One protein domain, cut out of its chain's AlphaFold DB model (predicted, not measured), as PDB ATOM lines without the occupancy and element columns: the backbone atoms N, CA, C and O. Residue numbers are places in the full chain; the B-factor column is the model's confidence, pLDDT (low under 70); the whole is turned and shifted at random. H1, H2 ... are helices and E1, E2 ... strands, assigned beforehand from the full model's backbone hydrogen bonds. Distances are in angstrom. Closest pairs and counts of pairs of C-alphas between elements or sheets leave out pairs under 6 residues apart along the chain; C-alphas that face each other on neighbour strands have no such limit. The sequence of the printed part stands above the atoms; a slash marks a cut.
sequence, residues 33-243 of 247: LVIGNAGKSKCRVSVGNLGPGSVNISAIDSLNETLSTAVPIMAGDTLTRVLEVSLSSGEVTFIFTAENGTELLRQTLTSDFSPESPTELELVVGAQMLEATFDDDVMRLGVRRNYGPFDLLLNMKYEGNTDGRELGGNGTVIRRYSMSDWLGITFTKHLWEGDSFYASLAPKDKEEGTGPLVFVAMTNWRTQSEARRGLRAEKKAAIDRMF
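What this domain is: This is residues 33 to 243 of the 247 residues of an uncharacterized protein of Vitrella brassicaformis (strain CCMP3155) (UniProt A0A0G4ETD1). Look first for a sandwich, two sheets only partly face to face: the sheet E4 E3 E6 E7 covers part of one face of the larger sheet E5 E2 E1 E13 E12 E10. Over that larger sheet's other face sit the small sheet E8 E9 E11 and the short helix H1, while H2 lies at one end of the whole. The printed part has 211 residues, with 13 named strands and two named helices in the order E1 to E7, H1, E8 to E13, H2; each sheet is antiparallel. The class is mostly strand, with under half of the residues in named elements. The whole is compact, with a radius of gyration of the C-alphas of 16.6 A and spans of 47 by 38 by 29 A.

Where its parts are: Find C-alpha 33 at (73.747, 202.825, 216.841), where E1, residues 33 to 38, begins. Next come E2, 42 to 49, 23.3 A long; E3, 54 to 61, 23.7 A; E4, 66 to 69; E5, 81 to 86; E6, 91 to 98, 23.5 A; and E7, 103 to 110, 20.7 A. H1 is residues 120 to 126, then E8, 131 to 135; E9, 138 to 142; E10, 152 to 158; E11, 187 to 190; E12, 197 to 203, 20.4 A; and E13, 214 to 219. H2, residues 227 to 234, ends at C-alpha 234, (74.460, 216.411, 199.360).

How they stand to each other: Begin with the twisted six-strand sheet, whose edge strands are E5 and E10. In its hairpin E1 and E2, N 35 and O 46 are 2.8 A apart; between E1 and E13, N 34 and O 217 are 2.8 A apart. The sheet E4 E3 E6 E7 faces it, the facing parts 10.7 A centre to centre; the closest C-alphas of E7 and E13 are those of Leu 104 and Thr 219, 6.9 A. Between E3 and E6, N 56 and O 97 are 2.8 A apart. H1 is on the six-strand sheet at a height of 8.9 A. In the hairpin E8 and E9, N 133 and O 140 are 2.9 A apart; Ala 132 of E8 and Val 216 of E13 have C-alphas 7.5 A apart. H2 only grazes the sheet E4 E3 E6 E7. O i to N i+4 pairs within hydrogen-bond range number 2 of 3 in H1 and 3 of 4 in H2.

The domain as a whole: The farthest C-alphas, Glu 116 and Ala 227, are 48.1 A apart. The printed part has no cut; its long links are E4 to E5 and E10 to E11. Look for pLDDT under 70 in residues 114 to 130 and 222 to 243, among others.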
ATOM      1  N   LEU A  33      74.652 203.706 216.115       85.94
ATOM      2  CA  LEU A  33      73.747 202.825 216.841       85.94
ATOM      3  C   LEU A  33      73.227 203.577 218.065       85.94
ATOM      4  O   LEU A  33      74.009 204.013 218.908       85.94
ATOM      5  N   VAL A  34      71.910 203.721 218.157       87.44
ATOM      6  CA  VAL A  34      71.215 204.441 219.227       87.44
ATOM      7  C   VAL A  34      70.252 203.483 219.906       87.44
ATOM      8  O   VAL A  34      69.452 202.843 219.233       87.44
ATOM      9  N   ILE A  35      70.304 203.414 221.232       85.56
ATOM     10  CA  ILE A  35      69.337 202.702 222.069       85.56
ATOM     11  C   ILE A  35      68.790 203.703 223.074       85.56
ATOM     12  O   ILE A  35      69.557 204.297 223.828       85.56
ATOM     13  N   GLY A  36      67.480 203.901 223.101       82.81
ATOM     14  CA  GLY A  36      66.847 204.814 224.042       82.81
ATOM     15  C   GLY A  36      65.765 204.145 224.867       82.81
ATOM     16  O   GLY A  36      65.091 203.228 224.405       82.81
ATOM     17  N   ASN A  37      65.619 204.632 226.096       80.81
ATOM     18  CA  ASN A  37      64.588 204.234 227.039       80.81
ATOM     19  C   ASN A  37      63.901 205.492 227.563       80.81
ATOM     20  O   ASN A  37      64.569 206.372 228.112       80.81
ATOM     21  N   ALA A  38      62.585 205.564 227.415       79.69
ATOM     22  CA  ALA A  38      61.763 206.641 227.938       79.69
ATOM     23  C   ALA A  38      60.890 206.108 229.071       79.69
ATOM     24  O   ALA A  38      60.192 205.108 228.924       79.69
ATOM     25  N   GLY A  39      60.938 206.793 230.205       75.38
ATOM     26  CA  GLY A  39      59.972 206.631 231.278       75.38
ATOM     27  C   GLY A  39      59.134 207.877 231.461       75.38
ATOM     28  O   GLY A  39      59.176 208.809 230.666       75.38
ATOM     29  N   LYS A  40      58.392 207.918 232.564       74.06
ATOM     30  CA  LYS A  40      57.471 209.020 232.859       74.06
ATOM     31  C   LYS A  40      58.158 210.373 233.062       74.06
ATOM     32  O   LYS A  40      57.627 211.397 232.659       74.06
ATOM     33  N   SER A  41      59.303 210.394 233.734       74.75
ATOM     34  CA  SER A  41      59.980 211.639 234.128       74.75
ATOM     35  C   SER A  41      61.373 211.784 233.537       74.75
ATOM     36  O   SER A  41      61.959 212.861 233.621       74.75
ATOM     37  N   LYS A  42      61.916 210.714 232.960       78.38
ATOM     38  CA  LYS A  42      63.288 210.662 232.478       78.38
ATOM     39  C   LYS A  42      63.380 209.866 231.199       78.38
ATOM     40  O   LYS A  42      62.710 208.847 231.039       78.38
ATOM     41  N   CYS A  43      64.277 210.302 230.333       79.62
ATOM     42  CA  CYS A  43      64.717 209.533 229.191       79.62
ATOM     43  C   CYS A  43      66.225 209.342 229.258       79.62
ATOM     44  O   CYS A  43      66.966 210.256 229.624       79.62
ATOM     45  N   ARG A  44      66.666 208.156 228.851       80.25
ATOM     46  CA  ARG A  44      68.066 207.792 228.724       80.25
ATOM     47  C   ARG A  44      68.339 207.329 227.305       80.25
ATOM     48  O   ARG A  44      67.693 206.397 226.835       80.25
ATOM     49  N   VAL A  45      69.337 207.918 226.661       84.00
ATOM     50  CA  VAL A  45      69.805 207.470 225.347       84.00
ATOM     51  C   VAL A  45      71.263 207.053 225.431       84.00
ATOM     52  O   VAL A  45      72.105 207.799 225.926       84.00
ATOM     53  N   SER A  46      71.540 205.854 224.938       83.44
ATOM     54  CA  SER A  46      72.867 205.287 224.761       83.44
ATOM     55  C   SER A  46      73.231 205.260 223.287       83.44
ATOM     56  O   SER A  46      72.440 204.811 222.460       83.44
ATOM     57  N   VAL A  47      74.430 205.731 222.955       84.62
ATOM     58  CA  VAL A  47      74.864 205.858 221.559       84.62
ATOM     59  C   VAL A  47      76.278 205.337 221.371       84.62
ATOM     60  O   VAL A  47      77.140 205.551 222.221       84.62
ATOM     61  N   GLY A  48      76.491 204.652 220.250       85.94
ATOM     62  CA  GLY A  48      77.802 204.295 219.729       85.94
ATOM     63  C   GLY A  48      77.975 204.804 218.299       85.94
ATOM     64  O   GLY A  48      77.015 204.846 217.525       85.94
ATOM     65  N   ASN A  49      79.206 205.172 217.955       86.62
ATOM     66  CA  ASN A  49      79.599 205.540 216.600       86.62
ATOM     67  C   ASN A  49      80.528 204.460 216.036       86.62
ATOM     68  O   ASN A  49      81.706 204.365 216.381       86.62
ATOM     69  N   LEU A  50      79.972 203.639 215.152       82.06
ATOM     70  CA  LEU A  50      80.662 202.536 214.487       82.06
ATOM     71  C   LEU A  50      81.308 202.976 213.162       82.06
ATOM     72  O   LEU A  50      81.941 202.170 212.482       82.06
ATOM     73  N   GLY A  51      81.115 204.233 212.757       79.56
ATOM     74  CA  GLY A  51      81.622 204.810 211.516       79.56
ATOM     75  C   GLY A  51      82.751 205.819 211.743       79.56
ATOM     76  O   GLY A  51      83.214 206.002 212.869       79.56
ATOM     77  N   PRO A  52      83.230 206.457 210.666       80.38
ATOM     78  CA  PRO A  52      84.182 207.556 210.766       80.38
ATOM     79  C   PRO A  52      83.523 208.833 211.312       80.38
ATOM     80  O   PRO A  52      82.300 208.937 211.407       80.38
ATOM     81  N   GLY A  53      84.352 209.828 211.632       84.50
ATOM     82  CA  GLY A  53      83.905 211.157 212.055       84.50
ATOM     83  C   GLY A  53      83.392 211.224 213.494       84.50
ATOM     84  O   GLY A  53      83.527 210.279 214.273       84.50
ATOM     85  N   SER A  54      82.821 212.375 213.848       87.62
ATOM     86  CA  SER A  54      82.227 212.634 215.159       87.62
ATOM     87  C   SER A  54      80.736 212.960 215.051       87.62
ATOM     88  O   SER A  54      80.254 213.430 214.014       87.62
ATOM     89  N   VAL A  55      79.997 212.681 216.128       88.06
ATOM     90  CA  VAL A  55      78.558 212.948 216.232       88.06
ATOM     91  C   VAL A  55      78.250 213.755 217.481       88.06
ATOM     92  O   VAL A  55      78.598 213.366 218.592       88.06
ATOM     93  N   ASN A  56      77.522 214.846 217.294       89.94
ATOM     94  CA  ASN A  56      76.947 215.648 218.361       89.94
ATOM     95  C   ASN A  56      75.528 215.176 218.673       89.94
ATOM     96  O   ASN A  56      74.774 214.821 217.765       89.94
ATOM     97  N   ILE A  57      75.162 215.219 219.953       89.31
ATOM     98  CA  ILE A  57      73.801 214.945 220.414       89.31
ATOM     99  C   ILE A  57      73.297 216.162 221.166       89.31
ATOM    100  O   ILE A  57      73.935 216.594 222.130       89.31
ATOM    101  N   SER A  58      72.130 216.652 220.773       90.06
ATOM    102  CA  SER A  58      71.347 217.591 221.565       90.06
ATOM    103  C   SER A  58      69.980 217.004 221.898       90.06
ATOM    104  O   SER A  58      69.431 216.181 221.165       90.06
ATOM    105  N   ALA A  59      69.445 217.424 223.035       89.94
ATOM    106  CA  ALA A  59      68.076 217.188 223.444       89.94
ATOM    107  C   ALA A  59      67.377 218.539 223.582       89.94
ATOM    108  O   ALA A  59      67.905 219.440 224.239       89.94
ATOM    109  N   ILE A  60      66.204 218.667 222.974       90.00
ATOM    110  CA  ILE A  60      65.361 219.860 223.034       90.00
ATOM    111  C   ILE A  60      63.971 219.506 223.563       90.00
ATOM    112  O   ILE A  60      63.530 218.368 223.407       90.00
ATOM    113  N   ASP A  61      63.278 220.456 224.174       87.62
ATOM    114  CA  ASP A  61      61.886 220.278 224.593       87.62
ATOM    115  C   ASP A  61      60.880 220.635 223.481       87.62
ATOM    116  O   ASP A  61      61.249 220.988 222.358       87.62
ATOM    117  N   SER A  62      59.587 220.569 223.809       84.38
ATOM    118  CA  SER A  62      58.482 220.950 222.911       84.38
ATOM    119  C   SER A  62      58.495 222.420 222.455       84.38
ATOM    120  O   SER A  62      57.849 222.769 221.468       84.38
ATOM    121  N   LEU A  63      59.217 223.295 223.164       87.62
ATOM    122  CA  LEU A  63      59.399 224.707 222.817       87.62
ATOM    123  C   LEU A  63      60.678 224.931 221.991       87.62
ATOM    124  O   LEU A  63      60.969 226.060 221.598       87.62
ATOM    125  N   ASN A  64      61.395 223.855 221.653       84.88
ATOM    126  CA  ASN A  64      62.719 223.848 221.035       84.88
ATOM    127  C   ASN A  64      63.822 224.462 221.915       84.88
ATOM    128  O   ASN A  64      64.876 224.851 221.402       84.88
ATOM    129  N   GLU A  65      63.622 224.534 223.231       87.38
ATOM    130  CA  GLU A  65      64.672 224.925 224.166       87.38
ATOM    131  C   GLU A  65      65.639 223.760 224.382       87.38
ATOM    132  O   GLU A  65      65.235 222.607 224.520       87.38
ATOM    133  N   THR A  66      66.944 224.044 224.395       87.38
ATOM    134  CA  THR A  66      67.963 223.008 224.608       87.38
ATOM    135  C   THR A  66      67.965 222.558 226.063       87.38
ATOM    136  O   THR A  66      68.351 223.311 226.952       87.38
ATOM    137  N   LEU A  67      67.588 221.301 226.291       82.75
ATOM    138  CA  LEU A  67      67.608 220.652 227.598       82.75
ATOM    139  C   LEU A  67      69.007 220.158 227.967       82.75
ATOM    140  O   LEU A  67      69.410 220.227 229.126       82.75
ATOM    141  N   SER A  68      69.735 219.605 226.993       81.88
ATOM    142  CA  SER A  68      71.074 219.065 227.214       81.88
ATOM    143  C   SER A  68      71.833 218.868 225.904       81.88
ATOM    144  O   SER A  68      71.234 218.616 224.858       81.88
ATOM    145  N   THR A  69      73.159 218.914 225.987       80.25
ATOM    146  CA  THR A  69      74.072 218.582 224.889       80.25
ATOM    147  C   THR A  69      75.148 217.653 225.430       80.25
ATOM    148  O   THR A  69      75.728 217.915 226.486       80.25
ATOM    149  N   ALA A  70      75.420 216.557 224.727       75.69
ATOM    150  CA  ALA A  70      76.475 215.625 225.112       75.69
ATOM    151  C   ALA A  70      77.835 216.037 224.532       75.69
ATOM    152  O   ALA A  70      77.917 216.733 223.518       75.69
ATOM    153  N   VAL A  71      78.912 215.548 225.152       78.31
ATOM    154  CA  VAL A  71      80.247 215.551 224.533       78.31
ATOM    155  C   VAL A  71      80.170 214.789 223.201       78.31
ATOM    156  O   VAL A  71      79.488 213.757 223.161       78.31
ATOM    157  N   PRO A  72      80.852 215.254 222.136       84.50
ATOM    158  CA  PRO A  72      80.846 214.572 220.849       84.50
ATOM    159  C   PRO A  72      81.245 213.098 220.979       84.50
ATOM    160  O   PRO A  72      82.176 212.752 221.710       84.50
ATOM    161  N   ILE A  73      80.537 212.237 220.254       86.44
ATOM    162  CA  ILE A  73      80.783 210.799 220.179       86.44
ATOM    163  C   ILE A  73      81.746 210.542 219.035       86.44
ATOM    164  O   ILE A  73      81.439 210.814 217.870       86.44
ATOM    165  N   MET A  74      82.917 210.020 219.375       87.06
ATOM    166  CA  MET A  74      84.014 209.836 218.434       87.06
ATOM    167  C   MET A  74      83.913 208.490 217.717       87.06
ATOM    168  O   MET A  74      83.272 207.558 218.197       87.06
ATOM    169  N   ALA A  75      84.553 208.379 216.556       84.38
ATOM    170  CA  ALA A  75      84.665 207.117 215.834       84.38
ATOM    171  C   ALA A  75      85.222 206.003 216.740       84.38
ATOM    172  O   ALA A  75      86.277 206.160 217.356       84.38
ATOM    173  N   GLY A  76      84.519 204.871 216.804       77.75
ATOM    174  CA  GLY A  76      84.876 203.737 217.657       77.75
ATOM    175  C   GLY A  76      84.349 203.825 219.093       77.75
ATOM    176  O   GLY A  76      84.490 202.848 219.831       77.75
ATOM    177  N   ASP A  77      83.706 204.930 219.490       81.75
ATOM    178  CA  ASP A  77      82.993 204.991 220.765       81.75
ATOM    179  C   ASP A  77      81.851 203.966 220.752       81.75
ATOM    180  O   ASP A  77      80.965 203.973 219.894       81.75
ATOM    181  N   THR A  78      81.867 203.073 221.735       72.94
ATOM    182  CA  THR A  78      80.806 202.081 221.952       72.94
ATOM    183  C   THR A  78      79.691 202.671 222.821       72.94
ATOM    184  O   THR A  78      79.860 203.774 223.342       72.94
ATOM    185  N   LEU A  79      78.568 201.943 222.984       66.31
ATOM    186  CA  LEU A  79      77.332 202.288 223.733       66.31
ATOM    187  C   LEU A  79      77.543 202.579 225.242       66.31
ATOM    188  O   LEU A  79      76.884 202.032 226.121       66.31
ATOM    189  N   THR A  80      78.482 203.452 225.558       61.03
ATOM    190  CA  THR A  80      78.939 203.836 226.896       61.03
ATOM    191  C   THR A  80      78.532 205.269 227.215       61.03
ATOM    192  O   THR A  80      78.441 205.643 228.384       61.03
ATOM    193  N   ARG A  81      78.249 206.074 226.183       63.41
ATOM    194  CA  ARG A  81      77.774 207.448 226.325       63.41
ATOM    195  C   ARG A  81      76.284 207.446 226.582       63.41
ATOM    196  O   ARG A  81      75.531 206.820 225.848       63.41
ATOM    197  N   VAL A  82      75.893 208.134 227.645       66.88
ATOM    198  CA  VAL A  82      74.532 208.180 228.158       66.88
ATOM    199  C   VAL A  82      74.120 209.638 228.252       66.88
ATOM    200  O   VAL A  82      74.732 210.390 229.008       66.88
ATOM    201  N   LEU A  83      73.091 210.025 227.506       75.12
ATOM    202  CA  LEU A  83      72.404 211.294 227.706       75.12
ATOM    203  C   LEU A  83      71.137 211.024 228.514       75.12
ATOM    204  O   LEU A  83      70.251 210.307 228.049       75.12
ATOM    205  N   GLU A  84      71.079 211.569 229.725       77.62
ATOM    206  CA  GLU A  84      69.888 211.539 230.574       77.62
ATOM    207  C   GLU A  84      69.253 212.927 230.593       77.62
ATOM    208  O   GLU A  84      69.936 213.933 230.794       77.62
ATOM    209  N   VAL A  85      67.945 212.979 230.366       78.06
ATOM    210  CA  VAL A  85      67.161 214.216 230.342       78.06
ATOM    211  C   VAL A  85      65.866 214.024 231.107       78.06
ATOM    212  O   VAL A  85      65.257 212.953 231.065       78.06
ATOM    213  N   SER A  86      65.450 215.073 231.811       74.50
ATOM    214  CA  SER A  86      64.152 215.105 232.481       74.50
ATOM    215  C   SER A  86      63.058 215.487 231.486       74.50
ATOM    216  O   SER A  86      63.249 216.383 230.669       74.50
ATOM    217  N   LEU A  87      61.906 214.826 231.573       72.81
ATOM    218  CA  LEU A  87      60.742 215.030 230.702       72.81
ATOM    219  C   LEU A  87      59.727 215.984 231.347       72.81
ATOM    220  O   LEU A  87      58.535 215.698 231.413       72.81
ATOM    221  N   SER A  88      60.189 217.120 231.874       68.19
ATOM    222  CA  SER A  88      59.323 218.089 232.567       68.19
ATOM    223  C   SER A  88      58.267 218.729 231.658       68.19
ATOM    224  O   SER A  88      57.221 219.150 232.142       68.19
ATOM    225  N   SER A  89      58.535 218.790 230.355       65.81
ATOM    226  CA  SER A  89      57.669 219.338 229.303       65.81
ATOM    227  C   SER A  89      56.680 218.326 228.715       65.81
ATOM    228  O   SER A  89      55.874 218.698 227.869       65.81
ATOM    229  N   GLY A  90      56.744 217.048 229.100       75.50
ATOM    230  CA  GLY A  90      55.933 215.998 228.475       75.50
ATOM    231  C   GLY A  90      56.489 215.458 227.149       75.50
ATOM    232  O   GLY A  90      56.024 214.430 226.664       75.50
ATOM    233  N   GLU A  91      57.487 216.122 226.563       84.44
ATOM    234  CA  GLU A  91      58.101 215.749 225.286       84.44
ATOM    235  C   GLU A  91      59.579 216.156 225.251       84.44
ATOM    236  O   GLU A  91      59.941 217.255 225.686       84.44
ATOM    237  N   VAL A  92      60.419 215.289 224.686       86.75
ATOM    238  CA  VAL A  92      61.810 215.588 224.337       86.75
ATOM    239  C   VAL A  92      62.107 215.147 222.913       86.75
ATOM    240  O   VAL A  92      61.692 214.074 222.484       86.75
ATOM    241  N   THR A  93      62.889 215.938 222.189       88.94
ATOM    242  CA  THR A  93      63.431 215.565 220.886       88.94
ATOM    243  C   THR A  93      64.947 215.468 220.958       88.94
ATOM    244  O   THR A  93      65.626 216.433 221.296       88.94
ATOM    245  N   PHE A  94      65.483 214.304 220.607       90.00
ATOM    246  CA  PHE A  94      66.910 214.083 220.419       90.00
ATOM    247  C   PHE A  94      67.289 214.312 218.964       90.00
ATOM    248  O   PHE A  94      66.637 213.786 218.059       90.00
ATOM    249  N   ILE A  95      68.367 215.060 218.749       90.94
ATOM    250  CA  ILE A  95      68.907 215.375 217.430       90.94
ATOM    251  C   ILE A  95      70.362 214.916 217.401       90.94
ATOM    252  O   ILE A  95      71.164 215.294 218.257       90.94
ATOM    253  N   PHE A  96      70.687 214.085 216.413       90.62
ATOM    254  CA  PHE A  96      72.018 213.526 216.203       90.62
ATOM    255  C   PHE A  96      72.599 214.129 214.936       90.62
ATOM    256  O   PHE A  96      72.044 213.936 213.853       90.62
ATOM    257  N   THR A  97      73.725 214.820 215.054       90.31
ATOM    258  CA  THR A  97      74.295 215.597 213.949       90.31
ATOM    259  C   THR A  97      75.758 215.237 213.753       90.31
ATOM    260  O   THR A  97      76.536 215.250 214.704       90.31
ATOM    261  N   ALA A  98      76.148 214.926 212.520       88.56
ATOM    262  CA  ALA A  98      77.546 214.739 212.154       88.56
ATOM    263  C   ALA A  98      78.334 216.056 212.270       88.56
ATOM    264  O   ALA A  98      77.766 217.147 212.227       88.56
ATOM    265  N   GLU A  99      79.659 215.964 212.341       86.44
ATOM    266  CA  GLU A  99      80.566 217.122 212.389       86.44
ATOM    267  C   GLU A  99      80.347 218.133 211.251       86.44
ATOM    268  O   GLU A  99      80.453 219.341 211.451       86.44
ATOM    269  N   ASN A 100      79.971 217.648 210.064       81.94
ATOM    270  CA  ASN A 100      79.677 218.483 208.898       81.94
ATOM    271  C   ASN A 100      78.292 219.169 208.949       81.94
ATOM    272  O   ASN A 100      77.894 219.816 207.981       81.94
ATOM    273  N   GLY A 101      77.539 219.009 210.042       83.44
ATOM    274  CA  GLY A 101      76.204 219.579 210.228       83.44
ATOM    275  C   GLY A 101      75.054 218.742 209.658       83.44
ATOM    276  O   GLY A 101      73.907 219.175 209.737       83.44
ATOM    277  N   THR A 102      75.321 217.558 209.098       83.88
ATOM    278  CA  THR A 102      74.265 216.663 208.591       83.88
ATOM    279  C   THR A 102      73.507 216.029 209.751       83.88
ATOM    280  O   THR A 102      74.106 215.354 210.587       83.88
ATOM    281  N   GLU A 103      72.188 216.204 209.787       87.88
ATOM    282  CA  GLU A 103      71.321 215.496 210.730       87.88
ATOM    283  C   GLU A 103      71.226 214.017 210.335       87.88
ATOM    284  O   GLU A 103      70.786 213.672 209.240       87.88
ATOM    285  N   LEU A 104      71.667 213.140 211.232       84.81
ATOM    286  CA  LEU A 104      71.707 211.693 211.040       84.81
ATOM    287  C   LEU A 104      70.418 211.028 211.522       84.81
ATOM    288  O   LEU A 104      69.966 210.048 210.934       84.81
ATOM    289  N   LEU A 105      69.851 211.542 212.611       87.62
ATOM    290  CA  LEU A 105      68.639 211.032 213.231       87.62
ATOM    291  C   LEU A 105      67.971 212.148 214.034       87.62
ATOM    292  O   LEU A 105      68.645 212.929 214.706       87.62
ATOM    293  N   ARG A 106      66.640 212.146 214.023       89.38
ATOM    294  CA  ARG A 106      65.802 212.906 214.942       89.38
ATOM    295  C   ARG A 106      64.771 211.977 215.551       89.38
ATOM    296  O   ARG A 106      64.069 211.271 214.830       89.38
ATOM    297  N   GLN A 107      64.705 211.964 216.875       86.25
ATOM    298  CA  GLN A 107      63.771 211.127 217.614       86.25
ATOM    299  C   GLN A 107      63.063 211.950 218.680       86.25
ATOM    300  O   GLN A 107      63.682 212.377 219.652       86.25
ATOM    301  N   THR A 108      61.755 212.103 218.518       86.50
ATOM    302  CA  THR A 108      60.875 212.696 219.528       86.50
ATOM    303  C   THR A 108      60.279 211.602 220.404       86.50
ATOM    304  O   THR A 108      59.863 210.557 219.900       86.50
ATOM    305  N   LEU A 109      60.268 211.823 221.712       83.12
ATOM    306  CA  LEU A 109      59.706 210.937 222.721       83.12
ATOM    307  C   LEU A 109      58.723 211.732 223.567       83.12
ATOM    308  O   LEU A 109      59.053 212.819 224.042       83.12
ATOM    309  N   THR A 110      57.548 211.164 223.786       78.19
ATOM    310  CA  THR A 110      56.520 211.717 224.665       78.19
ATOM    311  C   THR A 110      56.516 210.962 225.988       78.19
ATOM    312  O   THR A 110      56.830 209.773 226.041       78.19
ATOM    313  N   SER A 111      56.186 211.658 227.073       70.88
ATOM    314  CA  SER A 111      56.082 211.102 228.424       70.88
ATOM    315  C   SER A 111      54.624 211.002 228.888       70.88
ATOM    316  O   SER A 111      54.328 211.130 230.077       70.88
ATOM    317  N   ASP A 112      53.707 210.784 227.949       75.25
ATOM    318  CA  ASP A 112      52.256 210.674 228.141       75.25
ATOM    319  C   ASP A 112      51.820 209.319 228.728       75.25
ATOM    320  O   ASP A 112      50.666 208.915 228.627       75.25
ATOM    321  N   PHE A 113      52.757 208.613 229.352       72.69
ATOM    322  CA  PHE A 113      52.554 207.288 229.904       72.69
ATOM    323  C   PHE A 113      51.656 207.314 231.151       72.69
ATOM    324  O   PHE A 113      51.794 208.179 232.027       72.69
ATOM    325  N   SER A 114      50.771 206.319 231.266       67.88
ATOM    326  CA  SER A 114      49.873 206.133 232.417       67.88
ATOM    327  C   SER A 114      50.642 206.133 233.754       67.88
ATOM    328  O   SER A 114      51.796 205.701 233.802       67.88
ATOM    329  N   PRO A 115      50.060 206.587 234.882       56.00
ATOM    330  CA  PRO A 115      50.700 206.519 236.200       56.00
ATOM    331  C   PRO A 115      51.093 205.107 236.658       56.00
ATOM    332  O   PRO A 115      51.930 205.001 237.550       56.00
ATOM    333  N   GLU A 116      50.544 204.058 236.044       60.03
ATOM    334  CA  GLU A 116      50.947 202.662 236.269       60.03
ATOM    335  C   GLU A 116      52.217 202.263 235.497       60.03
ATOM    336  O   GLU A 116      52.667 201.129 235.595       60.03
ATOM    337  N   SER A 117      52.807 203.172 234.721       59.84
ATOM    338  CA  SER A 117      53.959 202.884 233.864       59.84
ATOM    339  C   SER A 117      55.225 202.538 234.637       59.84
ATOM    340  O   SER A 117      55.363 202.934 235.800       59.84
ATOM    341  N   PRO A 118      56.173 201.832 233.989       56.28
ATOM    342  CA  PRO A 118      57.289 201.243 234.696       56.28
ATOM    343  C   PRO A 118      58.107 202.301 235.446       56.28
ATOM    344  O   PRO A 118      58.449 203.361 234.914       56.28
ATOM    345  N   THR A 119      58.413 202.005 236.703       60.12
ATOM    346  CA  THR A 119      59.322 202.766 237.555       60.12
ATOM    347  C   THR A 119      60.711 202.874 236.923       60.12
ATOM    348  O   THR A 119      61.102 202.100 236.054       60.12
ATOM    349  N   GLU A 120      61.514 203.829 237.389       54.94
ATOM    350  CA  GLU A 120      62.872 204.075 236.877       54.94
ATOM    351  C   GLU A 120      63.779 202.824 236.933       54.94
ATOM    352  O   GLU A 120      64.637 202.626 236.073       54.94
ATOM    353  N   LEU A 121      63.532 201.925 237.895       51.00
ATOM    354  CA  LEU A 121      64.209 200.631 238.019       51.00
ATOM    355  C   LEU A 121      63.847 199.672 236.868       51.00
ATOM    356  O   LEU A 121      64.695 198.921 236.388       51.00
ATOM    357  N   GLU A 122      62.609 199.730 236.386       54.28
ATOM    358  CA  GLU A 122      62.115 198.926 235.269       54.28
ATOM    359  C   GLU A 122      62.583 199.474 233.912       54.28
ATOM    360  O   GLU A 122      62.702 198.698 232.972       54.28
ATOM    361  N   LEU A 123      62.967 200.756 233.808       53.75
ATOM    362  CA  LEU A 123      63.612 201.329 232.612       53.75
ATOM    363  C   LEU A 123      65.047 200.824 232.407       53.75
ATOM    364  O   LEU A 123      65.484 200.626 231.274       53.75
ATOM    365  N   VAL A 124      65.786 200.582 233.496       50.72
ATOM    366  CA  VAL A 124      67.133 199.982 233.437       50.72
ATOM    367  C   VAL A 124      67.058 198.527 232.957       50.72
ATOM    368  O   VAL A 124      67.925 198.075 232.210       50.72
ATOM    369  N   VAL A 125      65.989 197.813 233.321       50.66
ATOM    370  CA  VAL A 125      65.663 196.484 232.779       50.66
ATOM    371  C   VAL A 125      65.073 196.593 231.360       50.66
ATOM    372  O   VAL A 125      65.320 195.729 230.521       50.66
ATOM    373  N   GLY A 126      64.392 197.703 231.059       50.78
ATOM    374  CA  GLY A 126      63.885 198.130 229.751       50.78
ATOM    375  C   GLY A 126      64.938 198.124 228.645       50.78
ATOM    376  O   GLY A 126      64.689 197.622 227.552       50.78
ATOM    377  N   ALA A 127      66.166 198.540 228.964       50.12
ATOM    378  CA  ALA A 127      67.304 198.486 228.043       50.12
ATOM    379  C   ALA A 127      67.675 197.056 227.601       50.12
ATOM    380  O   ALA A 127      68.379 196.876 226.611       50.12
ATOM    381  N   GLN A 128      67.207 196.030 228.320       55.09
ATOM    382  CA  GLN A 128      67.353 194.623 227.943       55.09
ATOM    383  C   GLN A 128      66.134 194.093 227.175       55.09
ATOM    384  O   GLN A 128      66.150 192.953 226.720       55.09
ATOM    385  N   MET A 129      65.061 194.877 227.038       62.34
ATOM    386  CA  MET A 129      63.837 194.457 226.355       62.34
ATOM    387  C   MET A 129      63.972 194.474 224.845       62.34
ATOM    388  O   MET A 129      63.228 193.751 224.204       62.34
ATOM    389  N   LEU A 130      64.882 195.270 224.285       66.50
ATOM    390  CA  LEU A 130      65.122 195.333 222.851       66.50
ATOM    391  C   LEU A 130      66.625 195.285 222.595       66.50
ATOM    392  O   LEU A 130      67.343 196.250 222.835       66.50
ATOM    393  N   GLU A 131      67.103 194.141 222.125       70.56
ATOM    394  CA  GLU A 131      68.511 193.922 221.818       70.56
ATOM    395  C   GLU A 131      68.699 193.866 220.307       70.56
ATOM    396  O   GLU A 131      68.005 193.114 219.626       70.56
ATOM    397  N   ALA A 132      69.645 194.645 219.788       69.12
ATOM    398  CA  ALA A 132      70.090 194.538 218.408       69.12
ATOM    399  C   ALA A 132      71.506 193.952 218.394       69.12
ATOM    400  O   ALA A 132      72.438 194.564 218.915       69.12
ATOM    401  N   THR A 133      71.661 192.761 217.816       70.31
ATOM    402  CA  THR A 133      72.974 192.169 217.528       70.31
ATOM    403  C   THR A 133      73.231 192.200 216.031       70.31
ATOM    404  O   THR A 133      72.298 192.139 215.229       70.31
ATOM    405  N   PHE A 134      74.501 192.322 215.665       68.56
ATOM    406  CA  PHE A 134      74.930 192.493 214.285       68.56
ATOM    407  C   PHE A 134      76.041 191.495 214.002       68.56
ATOM    408  O   PHE A 134      77.020 191.434 214.746       68.56
ATOM    409  N   ASP A 135      75.842 190.695 212.966       65.69
ATOM    410  CA  ASP A 135      76.743 189.632 212.542       65.69
ATOM    411  C   ASP A 135      76.864 189.730 211.020       65.69
ATOM    412  O   ASP A 135      75.869 189.555 210.312       65.69
ATOM    413  N   ASP A 136      78.043 190.123 210.540       67.00
ATOM    414  CA  ASP A 136      78.290 190.559 209.162       67.00
ATOM    415  C   ASP A 136      77.245 191.581 208.689       67.00
ATOM    416  O   ASP A 136      77.231 192.681 209.226       67.00
ATOM    417  N   ASP A 137      76.357 191.213 207.755       63.41
ATOM    418  CA  ASP A 137      75.288 192.048 207.171       63.41
ATOM    419  C   ASP A 137      73.893 191.779 207.757       63.41
ATOM    420  O   ASP A 137      72.872 192.257 207.250       63.41
ATOM    421  N   VAL A 138      73.827 190.959 208.804       64.44
ATOM    422  CA  VAL A 138      72.583 190.558 209.444       64.44
ATOM    423  C   VAL A 138      72.420 191.315 210.746       64.44
ATOM    424  O   VAL A 138      73.139 191.097 211.720       64.44
ATOM    425  N   MET A 139      71.378 192.137 210.800       71.12
ATOM    426  CA  MET A 139      70.847 192.594 212.073       71.12
ATOM    427  C   MET A 139      69.886 191.540 212.622       71.12
ATOM    428  O   MET A 139      69.048 191.020 211.883       71.12
ATOM    429  N   ARG A 140      69.988 191.260 213.923       73.69
ATOM    430  CA  ARG A 140      69.024 190.478 214.700       73.69
ATOM    431  C   ARG A 140      68.449 191.354 215.799       73.69
ATOM    432  O   ARG A 140      69.196 191.904 216.603       73.69
ATOM    433  N   LEU A 141      67.126 191.431 215.847       71.62
ATOM    434  CA  LEU A 141      66.389 192.058 216.937       71.62
ATOM    435  C   LEU A 141      65.890 190.972 217.898       71.62
ATOM    436  O   LEU A 141      65.416 189.931 217.453       71.62
ATOM    437  N   GLY A 142      65.993 191.192 219.202       70.00
ATOM    438  CA  GLY A 142      65.468 190.281 220.217       70.00
ATOM    439  C   GLY A 142      64.639 191.028 221.250       70.00
ATOM    440  O   GLY A 142      65.065 192.083 221.720       70.00
ATOM    441  N   VAL A 143      63.480 190.468 221.623       71.62
ATOM    442  CA  VAL A 143      62.673 190.977 222.738       71.62
ATOM    443  C   VAL A 143      62.754 190.018 223.918       71.62
ATOM    444  O   VAL A 143      62.154 188.943 223.892       71.62
ATOM    445  N   ARG A 144      63.507 190.385 224.963       71.06
ATOM    446  CA  ARG A 144      63.793 189.459 226.074       71.06
ATOM    447  C   ARG A 144      62.578 189.211 226.966       71.06
ATOM    448  O   ARG A 144      62.175 188.069 227.151       71.06
ATOM    449  N   ARG A 145      61.991 190.259 227.547       74.06
ATOM    450  CA  ARG A 145      60.869 190.127 228.490       74.06
ATOM    451  C   ARG A 145      60.106 191.433 228.613       74.06
ATOM    452  O   ARG A 145      60.734 192.474 228.726       74.06
ATOM    453  N   ASN A 146      58.777 191.374 228.645       78.31
ATOM    454  CA  ASN A 146      57.974 192.535 229.011       78.31
ATOM    455  C   ASN A 146      57.727 192.529 230.521       78.31
ATOM    456  O   ASN A 146      57.008 191.672 231.032       78.31
ATOM    457  N   TYR A 147      58.357 193.470 231.224       73.50
ATOM    458  CA  TYR A 147      58.145 193.699 232.657       73.50
ATOM    459  C   TYR A 147      57.041 194.722 232.939       73.50
ATOM    460  O   TYR A 147      56.672 194.907 234.092       73.50
ATOM    461  N   GLY A 148      56.520 195.375 231.901       73.69
ATOM    462  CA  GLY A 148      55.494 196.394 232.027       73.69
ATOM    463  C   GLY A 148      54.111 195.821 232.371       73.69
ATOM    464  O   GLY A 148      53.833 194.646 232.093       73.69
ATOM    465  N   PRO A 149      53.223 196.663 232.932       77.19
ATOM    466  CA  PRO A 149      51.854 196.283 233.297       77.19
ATOM    467  C   PRO A 149      50.908 196.125 232.107       77.19
ATOM    468  O   PRO A 149      49.773 195.671 232.273       77.19
ATOM    469  N   PHE A 150      51.378 196.462 230.911       82.62
ATOM    470  CA  PHE A 150      50.578 196.522 229.704       82.62
ATOM    471  C   PHE A 150      51.254 195.870 228.501       82.62
ATOM    472  O   PHE A 150      52.453 195.567 228.499       82.62
ATOM    473  N   ASP A 151      50.433 195.584 227.496       87.12
ATOM    474  CA  ASP A 151      50.873 194.985 226.248       87.12
ATOM    475  C   ASP A 151      51.676 196.011 225.441       87.12
ATOM    476  O   ASP A 151      51.308 197.180 225.337       87.12
ATOM    477  N   LEU A 152      52.776 195.565 224.839       86.19
ATOM    478  CA  LEU A 152      53.619 196.415 224.006       86.19
ATOM    479  C   LEU A 152      53.472 196.043 222.541       86.19
ATOM    480  O   LEU A 152      53.443 194.867 222.189       86.19
ATOM    481  N   LEU A 153      53.438 197.045 221.677       87.31
ATOM    482  CA  LEU A 153      53.454 196.885 220.235       87.31
ATOM    483  C   LEU A 153      54.874 197.098 219.702       87.31
ATOM    484  O   LEU A 153      55.465 198.165 219.889       87.31
ATOM    485  N   LEU A 154      55.404 196.092 219.004       86.06
ATOM    486  CA  LEU A 154      56.649 196.215 218.256       86.06
ATOM    487  C   LEU A 154      56.394 196.931 216.931       86.06
ATOM    488  O   LEU A 154      55.690 196.418 216.065       86.06
ATOM    489  N   ASN A 155      57.031 198.080 216.749       86.12
ATOM    490  CA  ASN A 155      57.038 198.821 215.496       86.12
ATOM    491  C   ASN A 155      58.432 198.764 214.879       86.12
ATOM    492  O   ASN A 155      59.417 199.002 215.571       86.12
ATOM    493  N   MET A 156      58.529 198.478 213.582       84.00
ATOM    494  CA  MET A 156      59.795 198.411 212.854       84.00
ATOM    495  C   MET A 156      59.697 199.129 211.511       84.00
ATOM    496  O   MET A 156      58.706 199.009 210.791       84.00
ATOM    497  N   LYS A 157      60.754 199.855 211.144       80.88
ATOM    498  CA  LYS A 157      60.884 200.537 209.853       80.88
ATOM    499  C   LYS A 157      62.308 200.430 209.326       80.88
ATOM    500  O   LYS A 157      63.273 200.561 210.069       80.88
ATOM    501  N   TYR A 158      62.430 200.276 208.016       79.69
ATOM    502  CA  TYR A 158      63.700 200.117 207.318       79.69
ATOM    503  C   TYR A 158      63.661 200.901 206.007       79.69
ATOM    504  O   TYR A 158      62.691 200.807 205.259       79.69
ATOM    505  N   GLU A 159      64.694 201.701 205.756       74.31
ATOM    506  CA  GLU A 159      64.741 202.625 204.618       74.31
ATOM    507  C   GLU A 159      65.037 201.932 203.278       74.31
ATOM    508  O   GLU A 159      64.615 202.424 202.238       74.31
ATOM    509  N   GLY A 160      65.658 200.750 203.285       63.31
ATOM    510  CA  GLY A 160      65.883 199.970 202.061       63.31
ATOM    511  C   GLY A 160      64.679 199.126 201.618       63.31
ATOM    512  O   GLY A 160      64.815 198.259 200.759       63.31
ATOM    513  N   ASN A 161      63.493 199.321 202.211       64.19
ATOM    514  CA  ASN A 161      62.275 198.606 201.829       64.19
ATOM    515  C   ASN A 161      61.626 199.228 200.582       64.19
ATOM    516  O   ASN A 161      60.564 199.844 200.658       64.19
ATOM    517  N   THR A 162      62.274 199.081 199.431       56.66
ATOM    518  CA  THR A 162      61.796 199.638 198.154       56.66
ATOM    519  C   THR A 162      60.524 198.973 197.634       56.66
ATOM    520  O   THR A 162      59.816 199.563 196.825       56.66
ATOM    521  N   ASP A 163      60.207 197.775 198.127       59.00
ATOM    522  CA  ASP A 163      59.140 196.933 197.578       59.00
ATOM    523  C   ASP A 163      57.842 197.005 198.401       59.00
ATOM    524  O   ASP A 163      56.903 196.249 198.153       59.00
ATOM    525  N   GLY A 164      57.794 197.866 199.427       59.38
ATOM    526  CA  GLY A 164      56.622 198.050 200.292       59.38
ATOM    527  C   GLY A 164      56.263 196.838 201.160       59.38
ATOM    528  O   GLY A 164      55.195 196.817 201.767       59.38
ATOM    529  N   ARG A 165      57.129 195.817 201.242       63.47
ATOM    530  CA  ARG A 165      56.862 194.600 202.022       63.47
ATOM    531  C   ARG A 165      57.049 194.869 203.503       63.47
ATOM    532  O   ARG A 165      58.140 195.242 203.922       63.47
ATOM    533  N   GLU A 166      56.021 194.657 204.309       66.44
ATOM    534  CA  GLU A 166      56.149 194.817 205.757       66.44
ATOM    535  C   GLU A 166      57.258 193.925 206.328       66.44
ATOM    536  O   GLU A 166      57.505 192.805 205.871       66.44
ATOM    537  N   LEU A 167      57.970 194.452 207.324       73.81
ATOM    538  CA  LEU A 167      58.995 193.692 208.023       73.81
ATOM    539  C   LEU A 167      58.315 192.601 208.853       73.81
ATOM    540  O   LEU A 167      57.427 192.898 209.650       73.81
ATOM    541  N   GLY A 168      58.742 191.346 208.688       74.31
ATOM    542  CA  GLY A 168      58.221 190.237 209.488       74.31
ATOM    543  C   GLY A 168      58.362 190.531 210.983       74.31
ATOM    544  O   GLY A 168      59.449 190.867 211.441       74.31
ATOM    545  N   GLY A 169      57.257 190.435 211.725       76.94
ATOM    546  CA  GLY A 169      57.200 190.752 213.154       76.94
ATOM    547  C   GLY A 169      56.825 192.202 213.488       76.94
ATOM    548  O   GLY A 169      56.568 192.491 214.657       76.94
ATOM    549  N   ASN A 170      56.740 193.112 212.512       83.69
ATOM    550  CA  ASN A 170      56.150 194.433 212.739       83.69
ATOM    551  C   ASN A 170      54.677 194.277 213.158       83.69
ATOM    552  O   ASN A 170      53.965 193.440 212.611       83.69
ATOM    553  N   GLY A 171      54.231 195.055 214.141       85.31
ATOM    554  CA  GLY A 171      52.895 194.940 214.728       85.31
ATOM    555  C   GLY A 171      52.730 193.785 215.725       85.31
ATOM    556  O   GLY A 171      51.619 193.539 216.191       85.31
ATOM    557  N   THR A 172      53.805 193.069 216.079       85.69
ATOM    558  CA  THR A 172      53.715 192.001 217.087       85.69
ATOM    559  C   THR A 172      53.393 192.583 218.457       85.69
ATOM    560  O   THR A 172      54.040 193.528 218.908       85.69
ATOM    561  N   VAL A 173      52.419 191.975 219.136       87.44
ATOM    562  CA  VAL A 173      52.045 192.324 220.507       87.44
ATOM    563  C   VAL A 173      52.837 191.471 221.496       87.44
ATOM    564  O   VAL A 173      52.703 190.246 221.529       87.44
ATOM    565  N   ILE A 174      53.633 192.130 222.330       83.75
ATOM    566  CA  ILE A 174      54.390 191.540 223.430       83.75
ATOM    567  C   ILE A 174      53.559 191.682 224.703       83.75
ATOM    568  O   ILE A 174      53.424 192.771 225.261       83.75
ATOM    569  N   ARG A 175      52.990 190.568 225.164       85.31
ATOM    570  CA  ARG A 175      52.038 190.579 226.278       85.31
ATOM    571  C   ARG A 175      52.671 191.064 227.579       85.31
ATOM    572  O   ARG A 175      53.830 190.740 227.855       85.31
ATOM    573  N   ARG A 176      51.907 191.780 228.401       83.75
ATOM    574  CA  ARG A 176      52.323 192.186 229.755       83.75
ATOM    575  C   ARG A 176      52.817 191.012 230.593       83.75
ATOM    576  O   ARG A 176      52.282 189.905 230.486       83.75
ATOM    577  N   TYR A 177      53.833 191.255 231.421       76.38
ATOM    578  CA  TYR A 177      54.471 190.269 232.309       76.38
ATOM    579  C   TYR A 177      54.881 188.940 231.658       76.38
ATOM    580  O   TYR A 177      55.156 187.958 232.355       76.38
ATOM    581  N   SER A 178      54.940 188.876 230.327       74.19
ATOM    582  CA  SER A 178      55.280 187.647 229.631       74.19
ATOM    583  C   SER A 178      56.790 187.454 229.622       74.19
ATOM    584  O   SER A 178      57.560 188.338 229.234       74.19
ATOM    585  N   MET A 179      57.219 186.270 230.059       66.38
ATOM    586  CA  MET A 179      58.487 185.725 229.599       66.38
ATOM    587  C   MET A 179      58.267 185.405 228.130       66.38
ATOM    588  O   MET A 179      57.469 184.537 227.782       66.38
ATOM    589  N   SER A 180      58.909 186.177 227.270       54.94
ATOM    590  CA  SER A 180      59.085 185.751 225.900       54.94
ATOM    591  C   SER A 180      60.053 184.569 226.002       54.94
ATOM    592  O   SER A 180      61.194 184.743 226.436       54.94
ATOM    593  N   ASP A 181      59.576 183.351 225.729       51.12
ATOM    594  CA  ASP A 181      60.421 182.163 225.567       51.12
ATOM    595  C   ASP A 181      61.299 182.403 224.347       51.12
ATOM    596  O   ASP A 181      60.972 181.938 223.265       51.12
ATOM    597  N   TRP A 182      62.325 183.244 224.481       50.34
ATOM    598  CA  TRP A 182      63.115 183.714 223.356       50.34
ATOM    599  C   TRP A 182      62.214 183.962 222.128       50.34
ATOM    600  O   TRP A 182      62.414 183.373 221.067       50.34
ATOM    601  N   LEU A 183      61.228 184.868 222.227       47.59
ATOM    602  CA  LEU A 183      60.836 185.650 221.053       47.59
ATOM    603  C   LEU A 183      62.046 186.534 220.693       47.59
ATOM    604  O   LEU A 183      62.006 187.764 220.674       47.59
ATOM    605  N   GLY A 184      63.133 185.880 220.278       51.62
ATOM    606  CA  GLY A 184      63.649 186.146 218.964       51.62
ATOM    607  C   GLY A 184      62.464 186.053 218.014       51.62
ATOM    608  O   GLY A 184      62.260 185.064 217.318       51.62
ATOM    609  N   ILE A 185      61.719 187.153 217.908       52.56
ATOM    610  CA  ILE A 185      61.370 187.641 216.587       52.56
ATOM    611  C   ILE A 185      62.736 187.864 215.951       52.56
ATOM    612  O   ILE A 185      63.248 188.975 215.974       52.56
ATOM    613  N   THR A 186      63.395 186.779 215.528       53.91
ATOM    614  CA  THR A 186      64.713 186.798 214.926       53.91
ATOM    615  C   THR A 186      64.454 187.354 213.552       53.91
ATOM    616  O   THR A 186      64.310 186.653 212.554       53.91
ATOM    617  N   PHE A 187      64.259 188.661 213.546       58.47
ATOM    618  CA  PHE A 187      64.166 189.455 212.370       58.47
ATOM    619  C   PHE A 187      65.592 189.512 211.865       58.47
ATOM    620  O   PHE A 187      66.382 190.346 212.288       58.47
ATOM    621  N   THR A 188      65.928 188.525 211.046       61.91
ATOM    622  CA  THR A 188      67.145 188.513 210.259       61.91
ATOM    623  C   THR A 188      66.845 189.291 209.000       61.91
ATOM    624  O   THR A 188      66.081 188.853 208.137       61.91
ATOM    625  N   LYS A 189      67.432 190.477 208.912       68.00
ATOM    626  CA  LYS A 189      67.358 191.292 207.709       68.00
ATOM    627  C   LYS A 189      68.757 191.624 207.255       68.00
ATOM    628  O   LYS A 189      69.554 192.138 208.034       68.00
ATOM    629  N   HIS A 190      68.991 191.345 205.980       68.69
ATOM    630  CA  HIS A 190      70.121 191.894 205.259       68.69
ATOM    631  C   HIS A 190      69.863 193.382 205.064       68.69
ATOM    632  O   HIS A 190      68.901 193.761 204.384       68.69
ATOM    633  N   LEU A 191      70.663 194.205 205.735       71.12
ATOM    634  CA  LEU A 191      70.695 195.639 205.498       71.12
ATOM    635  C   LEU A 191      71.670 195.882 204.346       71.12
ATOM    636  O   LEU A 191      72.796 195.390 204.369       71.12
ATOM    637  N   TRP A 192      71.230 196.616 203.328       69.94
ATOM    638  CA  TRP A 192      72.138 197.091 202.299       69.94
ATOM    639  C   TRP A 192      72.910 198.292 202.829       69.94
ATOM    640  O   TRP A 192      72.502 198.994 203.760       69.94
ATOM    641  N   GLU A 193      74.047 198.548 202.207       71.12
ATOM    642  CA  GLU A 193      74.860 199.692 202.564       71.12
ATOM    643  C   GLU A 193      74.091 201.019 202.441       71.12
ATOM    644  O   GLU A 193      73.338 201.273 201.492       71.12
ATOM    645  N   GLY A 194      74.324 201.890 203.425       72.00
ATOM    646  CA  GLY A 194      73.681 203.187 203.561       72.00
ATOM    647  C   GLY A 194      72.290 203.105 204.181       72.00
ATOM    648  O   GLY A 194      71.719 204.144 204.511       72.00
ATOM    649  N   ASP A 195      71.738 201.914 204.396       79.12
ATOM    650  CA  ASP A 195      70.396 201.803 204.937       79.12
ATOM    651  C   ASP A 195      70.307 202.235 206.399       79.12
ATOM    652  O   ASP A 195      71.281 202.232 207.160       79.12
ATOM    653  N   SER A 196      69.084 202.595 206.777       81.94
ATOM    654  CA  SER A 196      68.719 202.938 208.143       81.94
ATOM    655  C   SER A 196      67.644 201.979 208.634       81.94
ATOM    656  O   SER A 196      66.678 201.686 207.919       81.94
ATOM    657  N   PHE A 197      67.785 201.523 209.871       84.50
ATOM    658  CA  PHE A 197      66.821 200.674 210.556       84.50
ATOM    659  C   PHE A 197      66.335 201.346 211.837       84.50
ATOM    660  O   PHE A 197      67.081 202.043 212.520       84.50
ATOM    661  N   TYR A 198      65.070 201.127 212.164       86.19
ATOM    662  CA  TYR A 198      64.458 201.590 213.393       86.19
ATOM    663  C   TYR A 198      63.511 200.529 213.937       86.19
ATOM    664  O   TYR A 198      62.705 199.986 213.178       86.19
ATOM    665  N   ALA A 199      63.550 200.300 215.245       85.94
ATOM    666  CA  ALA A 199      62.528 199.550 215.954       85.94
ATOM    667  C   ALA A 199      62.183 200.204 217.291       85.94
ATOM    668  O   ALA A 199      63.036 200.808 217.936       85.94
ATOM    669  N   SER A 200      60.938 200.052 217.726       87.19
ATOM    670  CA  SER A 200      60.471 200.570 219.006       87.19
ATOM    671  C   SER A 200      59.396 199.691 219.629       87.19
ATOM    672  O   SER A 200      58.591 199.083 218.925       87.19
ATOM    673  N   LEU A 201      59.346 199.697 220.955       85.69
ATOM    674  CA  LEU A 201      58.275 199.134 221.764       85.69
ATOM    675  C   LEU A 201      57.488 200.293 222.378       85.69
ATOM    676  O   LEU A 201      58.054 201.104 223.110       85.69
ATOM    677  N   ALA A 202      56.199 200.370 222.070       86.94
ATOM    678  CA  ALA A 202      55.274 201.363 222.617       86.94
ATOM    679  C   ALA A 202      54.084 200.650 223.275       86.94
ATOM    680  O   ALA A 202      53.838 199.490 222.926       86.94
ATOM    681  N   PRO A 203      53.344 201.293 224.193       87.31
ATOM    682  CA  PRO A 203      52.072 200.753 224.654       87.31
ATOM    683  C   PRO A 203      51.167 200.442 223.461       87.31
ATOM    684  O   PRO A 203      51.142 201.169 222.462       87.31
ATOM    685  N   LYS A 204      50.471 199.310 223.526       89.12
ATOM    686  CA  LYS A 204      49.543 198.909 222.469       89.12
ATOM    687  C   LYS A 204      48.307 199.809 222.462       89.12
ATOM    688  O   LYS A 204      47.815 200.144 221.383       89.12
ATOM    689  N   ASP A 205      47.828 200.185 223.645       87.94
ATOM    690  CA  ASP A 205      46.605 200.951 223.826       87.94
ATOM    691  C   ASP A 205      46.927 202.412 224.186       87.94
ATOM    692  O   ASP A 205      47.737 202.699 225.066       87.94
ATOM    693  N   LYS A 206      46.276 203.364 223.502       84.50
ATOM    694  CA  LYS A 206      46.567 204.809 223.638       84.50
ATOM    695  C   LYS A 206      46.339 205.344 225.062       84.50
ATOM    696  O   LYS A 206      46.937 206.348 225.427       84.50
ATOM    697  N   GLU A 207      45.480 204.695 225.848       84.69
ATOM    698  CA  GLU A 207      45.204 205.058 227.249       84.69
ATOM    699  C   GLU A 207      46.409 204.810 228.173       84.69
ATOM    700  O   GLU A 207      46.520 205.415 229.238       84.69
ATOM    701  N   GLU A 208      47.330 203.939 227.758       81.06
ATOM    702  CA  GLU A 208      48.535 203.571 228.503       81.06
ATOM    703  C   GLU A 208      49.741 204.445 228.111       81.06
ATOM    704  O   GLU A 208      50.717 204.538 228.861       81.06
ATOM    705  N   GLY A 209      49.645 205.128 226.966       80.38
ATOM    706  CA  GLY A 209      50.619 206.069 226.415       80.38
ATOM    707  C   GLY A 209      50.812 205.867 224.910       80.38
ATOM    708  O   GLY A 209      50.487 204.817 224.358       80.38
ATOM    709  N   THR A 210      51.350 206.873 224.222       80.19
ATOM    710  CA  THR A 210      51.568 206.812 222.764       80.19
ATOM    711  C   THR A 210      53.038 206.843 222.355       80.19
ATOM    712  O   THR A 210      53.366 206.457 221.228       80.19
ATOM    713  N   GLY A 211      53.927 207.255 223.263       77.19
ATOM    714  CA  GLY A 211      55.368 207.285 223.037       77.19
ATOM    715  C   GLY A 211      56.030 205.901 223.073       77.19
ATOM    716  O   GLY A 211      55.509 204.959 223.675       77.19
ATOM    717  N   PRO A 212      57.210 205.737 222.452       80.50
ATOM    718  CA  PRO A 212      57.985 204.517 222.606       80.50
ATOM    719  C   PRO A 212      58.673 204.490 223.979       80.50
ATOM    720  O   PRO A 212      59.363 205.435 224.355       80.50
ATOM    721  N   LEU A 213      58.529 203.380 224.705       81.38
ATOM    722  CA  LEU A 213      59.240 203.123 225.963       81.38
ATOM    723  C   LEU A 213      60.691 202.723 225.720       81.38
ATOM    724  O   LEU A 213      61.580 203.090 226.481       81.38
ATOM    725  N   VAL A 214      60.923 201.951 224.660       82.69
ATOM    726  CA  VAL A 214      62.250 201.494 224.248       82.69
ATOM    727  C   VAL A 214      62.344 201.646 222.742       82.69
ATOM    728  O   VAL A 214      61.411 201.283 222.024       82.69
ATOM    729  N   PHE A 215      63.464 202.153 222.243       86.12
ATOM    730  CA  PHE A 215      63.734 202.179 220.812       86.12
ATOM    731  C   PHE A 215      65.193 201.878 220.507       86.12
ATOM    732  O   PHE A 215      66.093 202.143 221.305       86.12
ATOM    733  N   VAL A 216      65.416 201.348 219.312       86.75
ATOM    734  CA  VAL A 216      66.726 201.190 218.700       86.75
ATOM    735  C   VAL A 216      66.696 201.813 217.312       86.75
ATOM    736  O   VAL A 216      65.748 201.627 216.546       86.75
ATOM    737  N   ALA A 217      67.740 202.555 216.980       87.94
ATOM    738  CA  ALA A 217      67.944 203.099 215.653       87.94
ATOM    739  C   ALA A 217      69.365 202.797 215.197       87.94
ATOM    740  O   ALA A 217      70.318 202.921 215.966       87.94
ATOM    741  N   MET A 218      69.497 202.438 213.929       86.56
ATOM    742  CA  MET A 218      70.775 202.355 213.253       86.56
ATOM    743  C   MET A 218      70.724 203.170 211.973       86.56
ATOM    744  O   MET A 218      69.776 203.048 211.197       86.56
ATOM    745  N   THR A 219      71.736 204.000 211.748       86.19
ATOM    746  CA  THR A 219      71.816 204.850 210.558       86.19
ATOM    747  C   THR A 219      73.113 204.596 209.809       86.19
ATOM    748  O   THR A 219      74.146 204.310 210.415       86.19
ATOM    749  N   ASN A 220      73.048 204.704 208.479       78.88
ATOM    750  CA  ASN A 220      74.189 204.542 207.577       78.88
ATOM    751  C   ASN A 220      74.937 203.198 207.767       78.88
ATOM    752  O   ASN A 220      76.140 203.193 208.039       78.88
ATOM    753  N   TRP A 221      74.229 202.065 207.636       77.75
ATOM    754  CA  TRP A 221      74.801 200.703 207.678       77.75
ATOM    755  C   TRP A 221      75.959 200.493 206.657       77.75
ATOM    756  O   TRP A 221      75.959 201.126 205.602       77.75
ATOM    757  N   ARG A 222      76.953 199.639 206.970       69.75
ATOM    758  CA  ARG A 222      78.264 199.454 206.265       69.75
ATOM    759  C   ARG A 222      78.223 198.444 205.077       69.75
ATOM    760  O   ARG A 222      77.219 197.756 204.964       69.75
ATOM    761  N   THR A 223      79.213 198.302 204.153       49.84
ATOM    762  CA  THR A 223      80.669 198.673 204.064       49.84
ATOM    763  C   THR A 223      81.146 199.244 202.685       49.84
ATOM    764  O   THR A 223      80.727 198.765 201.646       49.84
ATOM    765  N   GLN A 224      82.132 200.171 202.688       49.75
ATOM    766  CA  GLN A 224      83.002 200.643 201.564       49.75
ATOM    767  C   GLN A 224      82.386 201.149 200.227       49.75
ATOM    768  O   GLN A 224      83.022 201.072 199.177       49.75
ATOM    769  N   SER A 225      81.215 201.772 200.223       44.19
ATOM    770  CA  SER A 225      80.706 202.542 199.082       44.19
ATOM    771  C   SER A 225      80.275 203.958 199.463       44.19
ATOM    772  O   SER A 225      79.376 204.221 200.269       44.19
ATOM    773  N   GLU A 226      80.927 204.910 198.807       54.25
ATOM    774  CA  GLU A 226      80.741 206.349 198.968       54.25
ATOM    775  C   GLU A 226      79.418 206.849 198.344       54.25
ATOM    776  O   GLU A 226      78.918 207.908 198.716       54.25
ATOM    777  N   ALA A 227      78.796 206.084 197.437       50.81
ATOM    778  CA  ALA A 227      77.766 206.597 196.525       50.81
ATOM    779  C   ALA A 227      76.415 206.943 197.188       50.81
ATOM    780  O   ALA A 227      75.894 208.043 196.997       50.81
ATOM    781  N   ARG A 228      75.820 206.042 197.990       53.72
ATOM    782  CA  ARG A 228      74.538 206.327 198.682       53.72
ATOM    783  C   ARG A 228      74.703 207.309 199.843       53.72
ATOM    784  O   ARG A 228      73.780 208.062 200.146       53.72
ATOM    785  N   ARG A 229      75.886 207.329 200.459       56.91
ATOM    786  CA  ARG A 229      76.236 208.272 201.529       56.91
ATOM    787  C   ARG A 229      76.468 209.680 200.995       56.91
ATOM    788  O   ARG A 229      75.958 210.623 201.593       56.91
ATOM    789  N   GLY A 230      77.110 209.808 199.833       55.22
ATOM    790  CA  GLY A 230      77.250 211.074 199.113       55.22
ATOM    791  C   GLY A 230      75.897 211.728 198.835       55.22
ATOM    792  O   GLY A 230      75.700 212.890 199.167       55.22
ATOM    793  N   LEU A 231      74.904 210.954 198.381       55.41
ATOM    794  CA  LEU A 231      73.550 211.474 198.136       55.41
ATOM    795  C   LEU A 231      72.847 212.022 199.396       55.41
ATOM    796  O   LEU A 231      72.008 212.914 199.268       55.41
ATOM    797  N   ARG A 232      73.172 211.519 200.599       57.56
ATOM    798  CA  ARG A 232      72.689 212.072 201.883       57.56
ATOM    799  C   ARG A 232      73.537 213.236 202.392       57.56
ATOM    800  O   ARG A 232      72.994 214.140 203.005       57.56
ATOM    801  N   ALA A 233      74.841 213.254 202.135       57.97
ATOM    802  CA  ALA A 233      75.675 214.416 202.443       57.97
ATOM    803  C   ALA A 233      75.294 215.631 201.570       57.97
ATOM    804  O   ALA A 233      75.335 216.773 202.024       57.97
ATOM    805  N   GLU A 234      74.868 215.386 200.328       54.56
ATOM    806  CA  GLU A 234      74.460 216.411 199.360       54.56
ATOM    807  C   GLU A 234      73.013 216.896 199.550       54.56
ATOM    808  O   GLU A 234      72.662 218.004 199.135       54.56
ATOM    809  N   LYS A 235      72.157 216.099 200.203       49.09
ATOM    810  CA  LYS A 235      70.773 216.461 200.523       49.09
ATOM    811  C   LYS A 235      70.609 216.534 202.033       49.09
ATOM    812  O   LYS A 235      70.632 215.505 202.687       49.09
ATOM    813  N   LYS A 236      70.342 217.733 202.565       46.81
ATOM    814  CA  LYS A 236      69.975 218.039 203.971       46.81
ATOM    815  C   LYS A 236      68.675 217.345 204.453       46.81
ATOM    816  O   LYS A 236      67.822 217.980 205.065       46.81
ATOM    817  N   ALA A 237      68.452 216.087 204.101       39.00
ATOM    818  CA  ALA A 237      67.255 215.334 204.409       39.00
ATOM    819  C   ALA A 237      67.475 214.595 205.727       39.00
ATOM    820  O   ALA A 237      68.109 213.542 205.769       39.00
ATOM    821  N   ALA A 238      66.949 215.180 206.797       41.62
ATOM    822  CA  ALA A 238      66.750 214.491 208.057       41.62
ATOM    823  C   ALA A 238      65.952 213.196 207.845       41.62
ATOM    824  O   ALA A 238      65.010 213.153 207.048       41.62
ATOM    825  N   ILE A 239      66.255 212.163 208.634       46.44
ATOM    826  CA  ILE A 239      65.257 211.139 208.943       46.44
ATOM    827  C   ILE A 239      64.319 211.766 209.979       46.44
ATOM    828  O   ILE A 239      64.490 211.581 211.182       46.44
ATOM    829  N   ASP A 240      63.358 212.555 209.501       36.16
ATOM    830  CA  ASP A 240      62.326 213.145 210.346       36.16
ATOM    831  C   ASP A 240      61.296 212.051 210.665       36.16
ATOM    832  O   ASP A 240      60.549 211.594 209.792       36.16
ATOM    833  N   ARG A 241      61.324 211.516 211.890       46.66
ATOM    834  CA  ARG A 241      60.394 210.465 212.315       46.66
ATOM    835  C   ARG A 241      59.772 210.809 213.660       46.66
ATOM    836  O   ARG A 241      60.286 210.478 214.722       46.66
ATOM    837  N   MET A 242      58.593 211.411 213.578       32.62
ATOM    838  CA  MET A 242      57.649 211.490 214.684       32.62
ATOM    839  C   MET A 242      57.012 210.101 214.859       32.62
ATOM    840  O   MET A 242      56.310 209.620 213.966       32.62
ATOM    841  N   PHE A 243      57.297 209.420 215.970       40.44
ATOM    842  CA  PHE A 243      56.625 208.172 216.333       40.44
ATOM    843  C   PHE A 243      55.626 208.451 217.449       40.44
ATOM    844  O   PHE A 243      55.978 208.538 218.617       40.44
TER     845      PHE A 243